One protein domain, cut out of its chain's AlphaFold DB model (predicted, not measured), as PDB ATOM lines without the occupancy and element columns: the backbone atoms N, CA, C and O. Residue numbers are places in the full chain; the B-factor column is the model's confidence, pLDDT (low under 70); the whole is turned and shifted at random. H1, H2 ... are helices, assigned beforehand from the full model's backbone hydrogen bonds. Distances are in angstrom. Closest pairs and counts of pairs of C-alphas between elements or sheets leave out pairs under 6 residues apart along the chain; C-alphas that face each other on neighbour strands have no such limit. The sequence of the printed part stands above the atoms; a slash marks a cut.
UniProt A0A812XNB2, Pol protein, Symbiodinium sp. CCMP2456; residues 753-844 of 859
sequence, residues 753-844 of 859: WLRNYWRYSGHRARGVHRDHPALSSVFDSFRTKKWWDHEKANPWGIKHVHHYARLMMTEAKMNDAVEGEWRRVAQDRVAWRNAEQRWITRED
ATOM      1  N   TRP A 753     -22.557  51.978 -12.300       94.44
ATOM      2  CA  TRP A 753     -23.822  52.175 -13.021       94.44
ATOM      3  C   TRP A 753     -23.722  51.603 -14.438       94.44
ATOM      4  O   TRP A 753     -24.525  50.744 -14.800       94.44
ATOM      5  N   LEU A 754     -22.702  52.003 -15.202       95.56
ATOM      6  CA  LEU A 754     -22.481  51.557 -16.580       95.56
ATOM      7  C   LEU A 754     -22.391  50.032 -16.684       95.56
ATOM      8  O   LEU A 754     -23.056  49.445 -17.538       95.56
ATOM      9  N   ARG A 755     -21.648  49.384 -15.776       95.12
ATOM     10  CA  ARG A 755     -21.579  47.920 -15.675       95.12
ATOM     11  C   ARG A 755     -22.934  47.285 -15.359       95.12
ATOM     12  O   ARG A 755     -23.318  46.310 -16.005       95.12
ATOM     13  N   ASN A 756     -23.653  47.798 -14.362       94.06
ATOM     14  CA  ASN A 756     -24.940  47.228 -13.959       94.06
ATOM     15  C   ASN A 756     -25.984  47.366 -15.075       94.06
ATOM     16  O   ASN A 756     -26.704  46.407 -15.353       94.06
ATOM     17  N   TYR A 757     -26.012  48.511 -15.760       94.25
ATOM     18  CA  TYR A 757     -26.877  48.756 -16.912       94.25
ATOM     19  C   TYR A 757     -26.531  47.847 -18.102       94.25
ATOM     20  O   TYR A 757     -27.430  47.263 -18.709       94.25
ATOM     21  N   TRP A 758     -25.241  47.643 -18.393       95.62
ATOM     22  CA  TRP A 758     -24.779  46.708 -19.429       95.62
ATOM     23  C   TRP A 758     -25.225  45.268 -19.148       95.62
ATOM     24  O   TRP A 758     -25.824  44.598 -19.993       95.62
ATOM     25  N   ARG A 759     -24.988  44.782 -17.924       94.44
ATOM     26  CA  ARG A 759     -25.357  43.419 -17.511       94.44
ATOM     27  C   ARG A 759     -26.869  43.207 -17.505       94.44
ATOM     28  O   ARG A 759     -27.327  42.157 -17.956       94.44
ATOM     29  N   TYR A 760     -27.638  44.191 -17.037       92.81
ATOM     30  CA  TYR A 760     -29.096  44.112 -16.997       92.81
ATOM     31  C   TYR A 760     -29.725  44.208 -18.391       92.81
ATOM     32  O   TYR A 760     -30.592  43.403 -18.720       92.81
ATOM     33  N   SER A 761     -29.254  45.105 -19.258       92.38
ATOM     34  CA  SER A 761     -29.744  45.203 -20.642       92.38
ATOM     35  C   SER A 761     -29.450  43.938 -21.448       92.38
ATOM     36  O   SER A 761     -30.346  43.425 -22.110       92.38
ATOM     37  N   GLY A 762     -28.266  43.335 -21.290       93.06
ATOM     38  CA  GLY A 762     -27.992  42.013 -21.864       93.06
ATOM     39  C   GLY A 762     -28.882  40.897 -21.297       93.06
ATOM     40  O   GLY A 762     -29.200  39.947 -22.007       93.06
ATOM     41  N   HIS A 763     -29.316  40.984 -20.033       90.62
ATOM     42  CA  HIS A 763     -30.303  40.048 -19.477       90.62
ATOM     43  C   HIS A 763     -31.685  40.246 -20.115       90.62
ATOM     44  O   HIS A 763     -32.293  39.259 -20.519       90.62
ATOM     45  N   ARG A 764     -32.149  41.494 -20.254       90.94
ATOM     46  CA  ARG A 764     -33.441  41.836 -20.877       90.94
ATOM     47  C   ARG A 764     -33.498  41.425 -22.351       90.94
ATOM     48  O   ARG A 764     -34.438  40.750 -22.750       90.94
ATOM     49  N   ALA A 765     -32.448  41.692 -23.130       91.44
ATOM     50  CA  ALA A 765     -32.374  41.278 -24.535       91.44
ATOM     51  C   ALA A 765     -32.421  39.749 -24.744       91.44
ATOM     52  O   ALA A 765     -32.922  39.294 -25.767       91.44
ATOM     53  N   ARG A 766     -31.951  38.943 -23.780       90.94
ATOM     54  CA  ARG A 766     -32.134  37.474 -23.785       90.94
ATOM     55  C   ARG A 766     -33.473  37.027 -23.192       90.94
ATOM     56  O   ARG A 766     -33.930  35.925 -23.467       90.94
ATOM     57  N   GLY A 767     -34.079  37.849 -22.337       87.50
ATOM     58  CA  GLY A 767     -35.324  37.544 -21.631       87.50
ATOM     59  C   GLY A 767     -36.571  37.587 -22.513       87.50
ATOM     60  O   GLY A 767     -37.566  36.975 -22.143       87.50
ATOM     61  N   VAL A 768     -36.513  38.266 -23.666       86.81
ATOM     62  CA  VAL A 768     -37.635  38.378 -24.618       86.81
ATOM     63  C   VAL A 768     -37.871  37.103 -25.445       86.81
ATOM     64  O   VAL A 768     -38.967  36.900 -25.944       86.81
ATOM     65  N   HIS A 769     -36.873  36.219 -25.561       85.00
ATOM     66  CA  HIS A 769     -36.957  34.957 -26.316       85.00
ATOM     67  C   HIS A 769     -37.295  33.746 -25.427       85.00
ATOM     68  O   HIS A 769     -36.840  32.634 -25.686       85.00
ATOM     69  N   ARG A 770     -38.031  33.973 -24.337       85.06
ATOM     70  CA  ARG A 770     -38.562  32.921 -23.458       85.06
ATOM     71  C   ARG A 770     -40.037  32.712 -23.759       85.06
ATOM     72  O   ARG A 770     -40.711  33.673 -24.111       85.06
ATOM     73  N   ASP A 771     -40.536  31.509 -23.497       80.75
ATOM     74  CA  ASP A 771     -41.959  31.149 -23.631       80.75
ATOM     75  C   ASP A 771     -42.856  32.080 -22.794       80.75
ATOM     76  O   ASP A 771     -43.942  32.482 -23.210       80.75
ATOM     77  N   HIS A 772     -42.340  32.496 -21.634       77.75
ATOM     78  CA  HIS A 772     -42.887  33.564 -20.802       77.75
ATOM     79  C   HIS A 772     -41.819  34.663 -20.631       77.75
ATOM     80  O   HIS A 772     -40.932  34.550 -19.769       77.75
ATOM     81  N   PRO A 773     -41.822  35.707 -21.482       83.06
ATOM     82  CA  PRO A 773     -40.850  36.785 -21.399       83.06
ATOM     83  C   PRO A 773     -41.173  37.690 -20.208       83.06
ATOM     84  O   PRO A 773     -42.312  38.090 -19.992       83.06
ATOM     85  N   ALA A 774     -40.157  38.064 -19.430       81.19
ATOM     86  CA  ALA A 774     -40.367  39.013 -18.338       81.19
ATOM     87  C   ALA A 774     -40.777  40.380 -18.908       81.19
ATOM     88  O   ALA A 774     -40.119  40.872 -19.825       81.19
ATOM     89  N   LEU A 775     -41.784  41.034 -18.320       79.94
ATOM     90  CA  LEU A 775     -42.338  42.313 -18.791       79.94
ATOM     91  C   LEU A 775     -41.273  43.410 -19.007       79.94
ATOM     92  O   LEU A 775     -41.347  44.191 -19.950       79.94
ATOM     93  N   SER A 776     -40.204  43.426 -18.201       82.31
ATOM     94  CA  SER A 776     -39.062  44.339 -18.382       82.31
ATOM     95  C   SER A 776     -38.256  44.105 -19.672       82.31
ATOM     96  O   SER A 776     -37.544  45.005 -20.111       82.31
ATOM     97  N   SER A 777     -38.362  42.918 -20.275       86.75
ATOM     98  CA  SER A 777     -37.786  42.532 -21.571       86.75
ATOM     99  C   SER A 777     -38.723  42.871 -22.732       86.75
ATOM    100  O   SER A 777     -38.242  43.266 -23.794       86.75
ATOM    101  N   VAL A 778     -40.042  42.784 -22.515       84.44
ATOM    102  CA  VAL A 778     -41.062  43.260 -23.464       84.44
ATOM    103  C   VAL A 778     -40.966  44.781 -23.600       84.44
ATOM    104  O   VAL A 778     -40.699  45.270 -24.693       84.44
ATOM    105  N   PHE A 779     -41.024  45.528 -22.490       81.44
ATOM    106  CA  PHE A 779     -40.842  46.988 -22.474       81.44
ATOM    107  C   PHE A 779     -39.523  47.457 -23.099       81.44
ATOM    108  O   PHE A 779     -39.484  48.511 -23.723       81.44
ATOM    109  N   ASP A 780     -38.432  46.705 -22.921       82.12
ATOM    110  CA  ASP A 780     -37.140  47.045 -23.526       82.12
ATOM    111  C   ASP A 780     -37.091  46.750 -25.029       82.12
ATOM    112  O   ASP A 780     -36.332  47.387 -25.748       82.12
ATOM    113  N   SER A 781     -37.882  45.787 -25.504       84.62
ATOM    114  CA  SER A 781     -37.964  45.416 -26.922       84.62
ATOM    115  C   SER A 781     -39.063  46.183 -27.670       84.62
ATOM    116  O   SER A 781     -39.078  46.204 -28.901       84.62
ATOM    117  N   PHE A 782     -39.962  46.852 -26.948       83.25
ATOM    118  CA  PHE A 782     -40.969  47.736 -27.515       83.25
ATOM    119  C   PHE A 782     -40.302  48.988 -28.105       83.25
ATOM    120  O   PHE A 782     -39.628  49.739 -27.402       83.25
ATOM    121  N   ARG A 783     -40.511  49.228 -29.409       82.88
ATOM    122  CA  ARG A 783     -40.099  50.461 -30.113       82.88
ATOM    123  C   ARG A 783     -38.591  50.797 -29.991       82.88
ATOM    124  O   ARG A 783     -38.206  51.932 -29.716       82.88
ATOM    125  N   THR A 784     -37.738  49.798 -30.243       86.69
ATOM    126  CA  THR A 784     -36.256  49.909 -30.292       86.69
ATOM    127  C   THR A 784     -35.734  50.929 -31.320       86.69
ATOM    128  O   THR A 784     -36.484  51.432 -32.162       86.69
ATOM    129  N   LYS A 785     -34.412  51.172 -31.353       85.44
ATOM    130  CA  LYS A 785     -33.774  52.048 -32.352       85.44
ATOM    131  C   LYS A 785     -34.101  51.654 -33.793       85.44
ATOM    132  O   LYS A 785     -34.343  52.544 -34.596       85.44
ATOM    133  N   LYS A 786     -34.201  50.357 -34.116       86.12
ATOM    134  CA  LYS A 786     -34.609  49.901 -35.461       86.12
ATOM    135  C   LYS A 786     -36.007  50.396 -35.846       86.12
ATOM    136  O   LYS A 786     -36.200  50.855 -36.966       86.12
ATOM    137  N   TRP A 787     -36.962  50.336 -34.915       86.94
ATOM    138  CA  TRP A 787     -38.310  50.872 -35.124       86.94
ATOM    139  C   TRP A 787     -38.280  52.399 -35.285       86.94
ATOM    140  O   TRP A 787     -38.895  52.935 -36.200       86.94
ATOM    141  N   TRP A 788     -37.497  53.103 -34.465       84.06
ATOM    142  CA  TRP A 788     -37.373  54.563 -34.549       84.06
ATOM    143  C   TRP A 788     -36.673  55.056 -35.829       84.06
ATOM    144  O   TRP A 788     -37.042  56.091 -36.383       84.06
ATOM    145  N   ASP A 789     -35.678  54.317 -36.322       85.19
ATOM    146  CA  ASP A 789     -35.028  54.597 -37.604       85.19
ATOM    147  C   ASP A 789     -36.017  54.396 -38.775       85.19
ATOM    148  O   ASP A 789     -36.035  55.203 -39.706       85.19
ATOM    149  N   HIS A 790     -36.891  53.381 -38.697       87.12
ATOM    150  CA  HIS A 790     -37.972  53.149 -39.664       87.12
ATOM    151  C   HIS A 790     -39.043  54.254 -39.627       87.12
ATOM    152  O   HIS A 790     -39.379  54.812 -40.670       87.12
ATOM    153  N   GLU A 791     -39.519  54.648 -38.441       85.06
ATOM    154  CA  GLU A 791     -40.477  55.754 -38.263       85.06
ATOM    155  C   GLU A 791     -39.969  57.084 -38.829       85.06
ATOM    156  O   GLU A 791     -40.727  57.859 -39.413       85.06
ATOM    157  N   LYS A 792     -38.666  57.352 -38.704       82.06
ATOM    158  CA  LYS A 792     -38.042  58.529 -39.317       82.06
ATOM    159  C   LYS A 792     -38.045  58.472 -40.844       82.06
ATOM    160  O   LYS A 792     -38.303  59.502 -41.476       82.06
ATOM    161  N   ALA A 793     -37.741  57.302 -41.408       85.50
ATOM    162  CA  ALA A 793     -37.703  57.067 -42.850       85.50
ATOM    163  C   ALA A 793     -39.103  57.115 -43.488       85.50
ATOM    164  O   ALA A 793     -39.253  57.625 -44.596       85.50
ATOM    165  N   ASN A 794     -40.134  56.651 -42.777       86.12
ATOM    166  CA  ASN A 794     -41.530  56.743 -43.196       86.12
ATOM    167  C   ASN A 794     -41.944  58.223 -43.389       86.12
ATOM    168  O   ASN A 794     -41.840  59.009 -42.441       86.12
ATOM    169  N   PRO A 795     -42.446  58.653 -44.567       83.81
ATOM    170  CA  PRO A 795     -42.964  60.010 -44.772       83.81
ATOM    171  C   PRO A 795     -44.028  60.425 -43.745       83.81
ATOM    172  O   PRO A 795     -44.019  61.570 -43.299       83.81
ATOM    173  N   TRP A 796     -44.863  59.475 -43.313       84.69
ATOM    174  CA  TRP A 796     -45.988  59.668 -42.391       84.69
ATOM    175  C   TRP A 796     -45.677  59.293 -40.930       84.69
ATOM    176  O   TRP A 796     -46.542  59.443 -40.070       84.69
ATOM    177  N   GLY A 797     -44.467  58.798 -40.642       74.69
ATOM    178  CA  GLY A 797     -44.078  58.320 -39.311       74.69
ATOM    179  C   GLY A 797     -43.819  59.431 -38.286       74.69
ATOM    180  O   GLY A 797     -43.760  60.623 -38.604       74.69
ATOM    181  N   ILE A 798     -43.656  59.044 -37.022       74.62
ATOM    182  CA  ILE A 798     -43.562  59.951 -35.869       74.62
ATOM    183  C   ILE A 798     -42.218  60.698 -35.870       74.62
ATOM    184  O   ILE A 798     -41.198  60.180 -35.425       74.62
ATOM    185  N   LYS A 799     -42.196  61.963 -36.314       64.88
ATOM    186  CA  LYS A 799     -40.916  62.671 -36.550       64.88
ATOM    187  C   LYS A 799     -40.275  63.317 -35.313       64.88
ATOM    188  O   LYS A 799     -39.047  63.378 -35.238       64.88
ATOM    189  N   HIS A 800     -41.055  63.749 -34.312       59.16
ATOM    190  CA  HIS A 800     -40.518  64.433 -33.119       59.16
ATOM    191  C   HIS A 800     -41.216  64.063 -31.797       59.16
ATOM    192  O   HIS A 800     -42.312  64.530 -31.497       59.16
ATOM    193  N   VAL A 801     -40.517  63.307 -30.937       55.19
ATOM    194  CA  VAL A 801     -40.856  63.129 -29.513       55.19
ATOM    195  C   VAL A 801     -39.579  63.258 -28.674       55.19
ATOM    196  O   VAL A 801     -38.742  62.358 -28.664       55.19
ATOM    197  N   HIS A 802     -39.423  64.372 -27.946       52.78
ATOM    198  CA  HIS A 802     -38.169  64.722 -27.249       52.78
ATOM    199  C   HIS A 802     -37.655  63.658 -26.257       52.78
ATOM    200  O   HIS A 802     -36.447  63.541 -26.064       52.78
ATOM    201  N   HIS A 803     -38.542  62.862 -25.650       51.78
ATOM    202  CA  HIS A 803     -38.141  61.786 -24.735       51.78
ATOM    203  C   HIS A 803     -37.555  60.557 -25.443       51.78
ATOM    204  O   HIS A 803     -36.661  59.924 -24.884       51.78
ATOM    205  N   TYR A 804     -38.004  60.234 -26.664       57.81
ATOM    206  CA  TYR A 804     -37.564  59.022 -27.367       57.81
ATOM    207  C   TYR A 804     -36.071  59.061 -27.686       57.81
ATOM    208  O   TYR A 804     -35.357  58.088 -27.455       57.81
ATOM    209  N   ALA A 805     -35.575  60.224 -28.118       53.62
ATOM    210  CA  ALA A 805     -34.183  60.418 -28.514       53.62
ATOM    211  C   ALA A 805     -33.159  59.921 -27.472       53.62
ATOM    212  O   ALA A 805     -32.134  59.371 -27.863       53.62
ATOM    213  N   ARG A 806     -33.437  60.045 -26.163       58.59
ATOM    214  CA  ARG A 806     -32.498  59.626 -25.104       58.59
ATOM    215  C   ARG A 806     -32.257  58.114 -25.084       58.59
ATOM    216  O   ARG A 806     -31.103  57.700 -25.098       58.59
ATOM    217  N   LEU A 807     -33.316  57.300 -25.111       62.72
ATOM    218  CA  LEU A 807     -33.188  55.834 -25.129       62.72
ATOM    219  C   LEU A 807     -32.492  55.356 -26.412       62.72
ATOM    220  O   LEU A 807     -31.609  54.503 -26.369       62.72
ATOM    221  N   MET A 808     -32.827  55.977 -27.544       70.31
ATOM    222  CA  MET A 808     -32.241  55.657 -28.849       70.31
ATOM    223  C   MET A 808     -30.749  56.033 -28.929       70.31
ATOM    224  O   MET A 808     -29.976  55.338 -29.586       70.31
ATOM    225  N   MET A 809     -30.321  57.096 -28.234       80.06
ATOM    226  CA  MET A 809     -28.901  57.434 -28.064       80.06
ATOM    227  C   MET A 809     -28.170  56.410 -27.186       80.06
ATOM    228  O   MET A 809     -27.030  56.069 -27.495       80.06
ATOM    229  N   THR A 810     -28.803  55.886 -26.131       87.75
ATOM    230  CA  THR A 810     -28.216  54.801 -25.327       87.75
ATOM    231  C   THR A 810     -28.058  53.522 -26.156       87.75
ATOM    232  O   THR A 810     -26.970  52.953 -26.160       87.75
ATOM    233  N   GLU A 811     -29.067  53.113 -26.939       89.94
ATOM    234  CA  GLU A 811     -28.929  51.964 -27.851       89.94
ATOM    235  C   GLU A 811     -27.843  52.175 -28.918       89.94
ATOM    236  O   GLU A 811     -27.098  51.243 -29.217       89.94
ATOM    237  N   ALA A 812     -27.708  53.386 -29.471       89.44
ATOM    238  CA  ALA A 812     -26.649  53.701 -30.433       89.44
ATOM    239  C   ALA A 812     -25.249  53.536 -29.815       89.44
ATOM    240  O   ALA A 812     -24.408  52.838 -30.370       89.44
ATOM    241  N   LYS A 813     -25.026  54.075 -28.612       92.00
ATOM    242  CA  LYS A 813     -23.767  53.908 -27.865       92.00
ATOM    243  C   LYS A 813     -23.468  52.446 -27.514       92.00
ATOM    244  O   LYS A 813     -22.308  52.037 -27.468       92.00
ATOM    245  N   MET A 814     -24.503  51.641 -27.268       94.38
ATOM    246  CA  MET A 814     -24.348  50.203 -27.028       94.38
ATOM    247  C   MET A 814     -23.991  49.446 -28.314       94.38
ATOM    248  O   MET A 814     -23.156  48.544 -28.259       94.38
ATOM    249  N   ASN A 815     -24.558  49.838 -29.463       94.56
ATOM    250  CA  ASN A 815     -24.162  49.322 -30.776       94.56
ATOM    251  C   ASN A 815     -22.683  49.625 -31.068       94.56
ATOM    252  O   ASN A 815     -21.929  48.718 -31.422       94.56
ATOM    253  N   ASP A 816     -22.240  50.864 -30.831       93.00
ATOM    254  CA  ASP A 816     -20.835  51.263 -30.977       93.00
ATOM    255  C   ASP A 816     -19.879  50.410 -30.121       93.00
ATOM    256  O   ASP A 816     -18.770  50.097 -30.546       93.00
ATOM    257  N   ALA A 817     -20.276  50.053 -28.895       94.38
ATOM    258  CA  ALA A 817     -19.438  49.287 -27.969       94.38
ATOM    259  C   ALA A 817     -19.318  47.793 -28.336       94.38
ATOM    260  O   ALA A 817     -18.323  47.144 -27.980       94.38
ATOM    261  N   VAL A 818     -20.304  47.242 -29.057       95.06
ATOM    262  CA  VAL A 818     -20.227  45.886 -29.629       95.06
ATOM    263  C   VAL A 818     -19.737  45.846 -31.080       95.06
ATOM    264  O   VAL A 818     -19.501  44.749 -31.573       95.06
ATOM    265  N   GLU A 819     -19.576  47.001 -31.736       90.31
ATOM    266  CA  GLU A 819     -19.249  47.132 -33.169       90.31
ATOM    267  C   GLU A 819     -20.313  46.475 -34.084       90.31
ATOM    268  O   GLU A 819     -20.009  45.805 -35.068       90.31
ATOM    269  N   GLY A 820     -21.597  46.648 -33.744       90.56
ATOM    270  CA  GLY A 820     -22.719  45.995 -34.431       90.56
ATOM    271  C   GLY A 820     -24.056  46.173 -33.705       90.56
ATOM    272  O   GLY A 820     -24.245  47.125 -32.959       90.56
ATOM    273  N   GLU A 821     -25.009  45.258 -33.898       92.38
ATOM    274  CA  GLU A 821     -26.284  45.294 -33.164       92.38
ATOM    275  C   GLU A 821     -26.136  44.715 -31.748       92.38
ATOM    276  O   GLU A 821     -25.971  43.504 -31.570       92.38
ATOM    277  N   TRP A 822     -26.279  45.564 -30.726       94.44
ATOM    278  CA  TRP A 822     -26.103  45.169 -29.327       94.44
ATOM    279  C   TRP A 822     -27.070  44.061 -28.902       94.44
ATOM    280  O   TRP A 822     -26.658  43.138 -28.206       94.44
ATOM    281  N   ARG A 823     -28.322  44.082 -29.380       92.12
ATOM    282  CA  ARG A 823     -29.343  43.060 -29.073       92.12
ATOM    283  C   ARG A 823     -29.015  41.678 -29.650       92.12
ATOM    284  O   ARG A 823     -29.370  40.672 -29.039       92.12
ATOM    285  N   ARG A 824     -28.298  41.623 -30.782       93.19
ATOM    286  CA  ARG A 824     -27.790  40.379 -31.384       93.19
ATOM    287  C   ARG A 824     -26.584  39.857 -30.606       93.19
ATOM    288  O   ARG A 824     -26.566  38.694 -30.220       93.19
ATOM    289  N   VAL A 825     -25.611  40.725 -30.316       94.75
ATOM    290  CA  VAL A 825     -24.410  40.355 -29.540       94.75
ATOM    291  C   VAL A 825     -24.763  39.975 -28.096       94.75
ATOM    292  O   VAL A 825     -24.126  39.101 -27.522       94.75
ATOM    293  N   ALA A 826     -25.825  40.551 -27.525       94.62
ATOM    294  CA  ALA A 826     -26.330  40.204 -26.199       94.62
ATOM    295  C   ALA A 826     -26.828  38.756 -26.067       94.62
ATOM    296  O   ALA A 826     -26.909  38.268 -24.938       94.62
ATOM    297  N   GLN A 827     -27.149  38.058 -27.163       94.06
ATOM    298  CA  GLN A 827     -27.550  36.649 -27.090       94.06
ATOM    299  C   GLN A 827     -26.373  35.759 -26.661       94.06
ATOM    300  O   GLN A 827     -26.528  34.924 -25.766       94.06
ATOM    301  N   ASP A 828     -25.172  36.016 -27.191       94.19
ATOM    302  CA  ASP A 828     -23.945  35.392 -26.700       94.19
ATOM    303  C   ASP A 828     -23.495  36.036 -25.376       94.19
ATOM    304  O   ASP A 828     -23.078  37.195 -25.299       94.19
ATOM    305  N   ARG A 829     -23.538  35.245 -24.300       93.44
ATOM    306  CA  ARG A 829     -23.099  35.668 -22.963       93.44
ATOM    307  C   ARG A 829     -21.598  35.977 -22.898       93.44
ATOM    308  O   ARG A 829     -21.202  36.749 -22.023       93.44
ATOM    309  N   VAL A 830     -20.777  35.380 -23.765       94.00
ATOM    310  CA  VAL A 830     -19.319  35.555 -23.800       94.00
ATOM    311  C   VAL A 830     -18.961  36.834 -24.549       94.00
ATOM    312  O   VAL A 830     -18.374  37.726 -23.935       94.00
ATOM    313  N   ALA A 831     -19.388  37.004 -25.808       93.94
ATOM    314  CA  ALA A 831     -19.183  38.255 -26.545       93.94
ATOM    315  C   ALA A 831     -19.760  39.473 -25.800       93.94
ATOM    316  O   ALA A 831     -19.070  40.487 -25.659       93.94
ATOM    317  N   TRP A 832     -20.966  39.360 -25.223       96.12
ATOM    318  CA  TRP A 832     -21.557  40.430 -24.411       96.12
ATOM    319  C   TRP A 832     -20.695  40.822 -23.205       96.12
ATOM    320  O   TRP A 832     -20.565  42.004 -22.877       96.12
ATOM    321  N   ARG A 833     -20.091  39.839 -22.526       94.50
ATOM    322  CA  ARG A 833     -19.224  40.081 -21.368       94.50
ATOM    323  C   ARG A 833     -17.879  40.677 -21.780       94.50
ATOM    324  O   ARG A 833     -17.385  41.559 -21.085       94.50
ATOM    325  N   ASN A 834     -17.322  40.250 -22.910       94.31
ATOM    326  CA  ASN A 834     -16.053  40.764 -23.427       94.31
ATOM    327  C   ASN A 834     -16.169  42.237 -23.869       94.31
ATOM    328  O   ASN A 834     -15.254  43.026 -23.644       94.31
ATOM    329  N   ALA A 835     -17.323  42.641 -24.411       96.12
ATOM    330  CA  ALA A 835     -17.598  44.030 -24.782       96.12
ATOM    331  C   ALA A 835     -17.879  44.975 -23.584       96.12
ATOM    332  O   ALA A 835     -17.816  46.194 -23.753       96.12
ATOM    333  N   GLU A 836     -18.109  44.458 -22.364       96.44
ATOM    334  CA  GLU A 836     -18.395  45.271 -21.163       96.44
ATOM    335  C   GLU A 836     -17.311  46.325 -20.890       96.44
ATOM    336  O   GLU A 836     -17.622  47.468 -20.551       96.44
ATOM    337  N   GLN A 837     -16.033  45.972 -21.068       95.00
ATOM    338  CA  GLN A 837     -14.943  46.915 -20.825       95.00
ATOM    339  C   GLN A 837     -14.850  47.992 -21.917       95.00
ATOM    340  O   GLN A 837     -14.503  49.127 -21.601       95.00
ATOM    341  N   ARG A 838     -15.212  47.694 -23.176       95.19
ATOM    342  CA  ARG A 838     -15.278  48.716 -24.239       95.19
ATOM    343  C   ARG A 838     -16.393  49.720 -23.968       95.19
ATOM    344  O   ARG A 838     -16.158  50.918 -24.081       95.19
ATOM    345  N   TRP A 839     -17.564  49.242 -23.546       95.62
ATOM    346  CA  TRP A 839     -18.670  50.092 -23.095       95.62
ATOM    347  C   TRP A 839     -18.240  51.034 -21.965       95.62
ATOM    348  O   TRP A 839     -18.383  52.247 -22.093       95.62
ATOM    349  N   ILE A 840     -17.628  50.500 -20.901       95.06
ATOM    350  CA  ILE A 840     -17.129  51.311 -19.780       95.06
ATOM    351  C   ILE A 840     -16.077  52.327 -20.255       95.06
ATOM    352  O   ILE A 840     -16.163  53.495 -19.892       95.06
ATOM    353  N   THR A 841     -15.116  51.927 -21.092       92.44
ATOM    354  CA  THR A 841     -14.056  52.830 -21.581       92.44
ATOM    355  C   THR A 841     -14.580  53.936 -22.512       92.44
ATOM    356  O   THR A 841     -13.994  55.015 -22.534       92.44
ATOM    357  N   ARG A 842     -15.672  53.710 -23.261       91.94
ATOM    358  CA  ARG A 842     -16.314  54.741 -24.106       91.94
ATOM    359  C   ARG A 842     -17.189  55.715 -23.312       91.94
ATOM    360  O   ARG A 842     -17.228  56.896 -23.642       91.94
ATOM    361  N   GLU A 843     -17.912  55.219 -22.309       93.44
ATOM    362  CA  GLU A 843     -19.033  55.943 -21.687       93.44
ATOM    363  C   GLU A 843     -18.768  56.455 -20.265       93.44
ATOM    364  O   GLU A 843     -19.499  57.319 -19.774       93.44
ATOM    365  N   ASP A 844     -17.740  55.947 -19.579       91.88
ATOM    366  CA  ASP A 844     -17.395  56.418 -18.240       91.88
ATOM    367  C   ASP A 844     -16.658  57.763 -18.291       91.88
ATOM    368  O   ASP A 844     -15.790  58.019 -19.124       91.88
TER     369      ASP A 844
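Overview. This is residues 753 to 844 of the 859 residues of the protein "Pol protein" of Symbiodinium sp. CCMP2456 (UniProt A0A812XNB2). Seven helices follow one another round a circuit: H1 makes one side, H2 crosses the end of H1, H3 lies out at the far end, and the long H4 runs back toward H1. There the short H5, H6 and H7 close the circuit, with H7 packed on the beginning of H1 and the end of H4. The printed part has 92 residues with seven named helices, H1 to H7 in order along the chain, and no named strand; the class is all helix, and the helices that touch are mostly crossed. The whole is compact, with a radius of gyration of the C-alphas of 13.8 A and spans of 40 by 35 by 21 A.

Arrangement. H1, residues 753 to 767, touches H2, residues 775 to 781, with residues 764 to 767 alone. They stand about perpendicular at 84 degrees, and their closest C-alphas, of Arg 764 and Ser 777, are 4.5 A apart. H3, residues 785 to 793, is apart from H2. H3 touches residues 808 to 812 of H4, residues 804 to 818, at a steep tilt of 58 degrees, opposite ways; the closest C-alphas, of Lys 785 and Met 808, are 5.3 A apart. H4 is the hub, touching three helices. H5, residues 822 to 825, touches H4, with the C-alphas of Asn 815 and Trp 822 closest at 4.8 A. H6, residues 829 to 834, is close to H1 but not clearly touching, at a shallow tilt of 26 degrees, opposite ways; the closest C-alphas, of Gly 762 and Trp 832, are 7.1 A apart. H7, residues 836 to 843, touches H4 at a steep tilt of 52 degrees, with the C-alphas of Ala 817 and Trp 839 closest at 5.0 A. H7 also touches residues 754 to 758 of H1 at a steep tilt of 55 degrees, with the C-alphas of Leu 754 and Ile 840 closest at 6.2 A. In H1, H2, H3, H4, H6 and H7 every O i to N i+4 pair is within hydrogen-bond range; H5 is too short for such a pair.

Along the chain. H1 begins at C-alpha 753, (-23.822, 52.175, -13.021), and is 20.5 A long. H2 is 9.7 A, H3 12.3 A and H4 21.9 A long, H4 ending at C-alpha 818, (-20.227, 45.886, -29.629). H5 is 5.1 A, H6 8.7 A and H7 10.7 A long; H7 ends at C-alpha 843, (-19.033, 55.943, -21.687).

Size, cuts and confidence. The C-alphas farthest apart, of Trp 796 and Val 830, are 40.5 A apart. The printed part has no cut, and no link is long. The mean pLDDT of the printed part is 86.0; residues 799 to 807 are under 70.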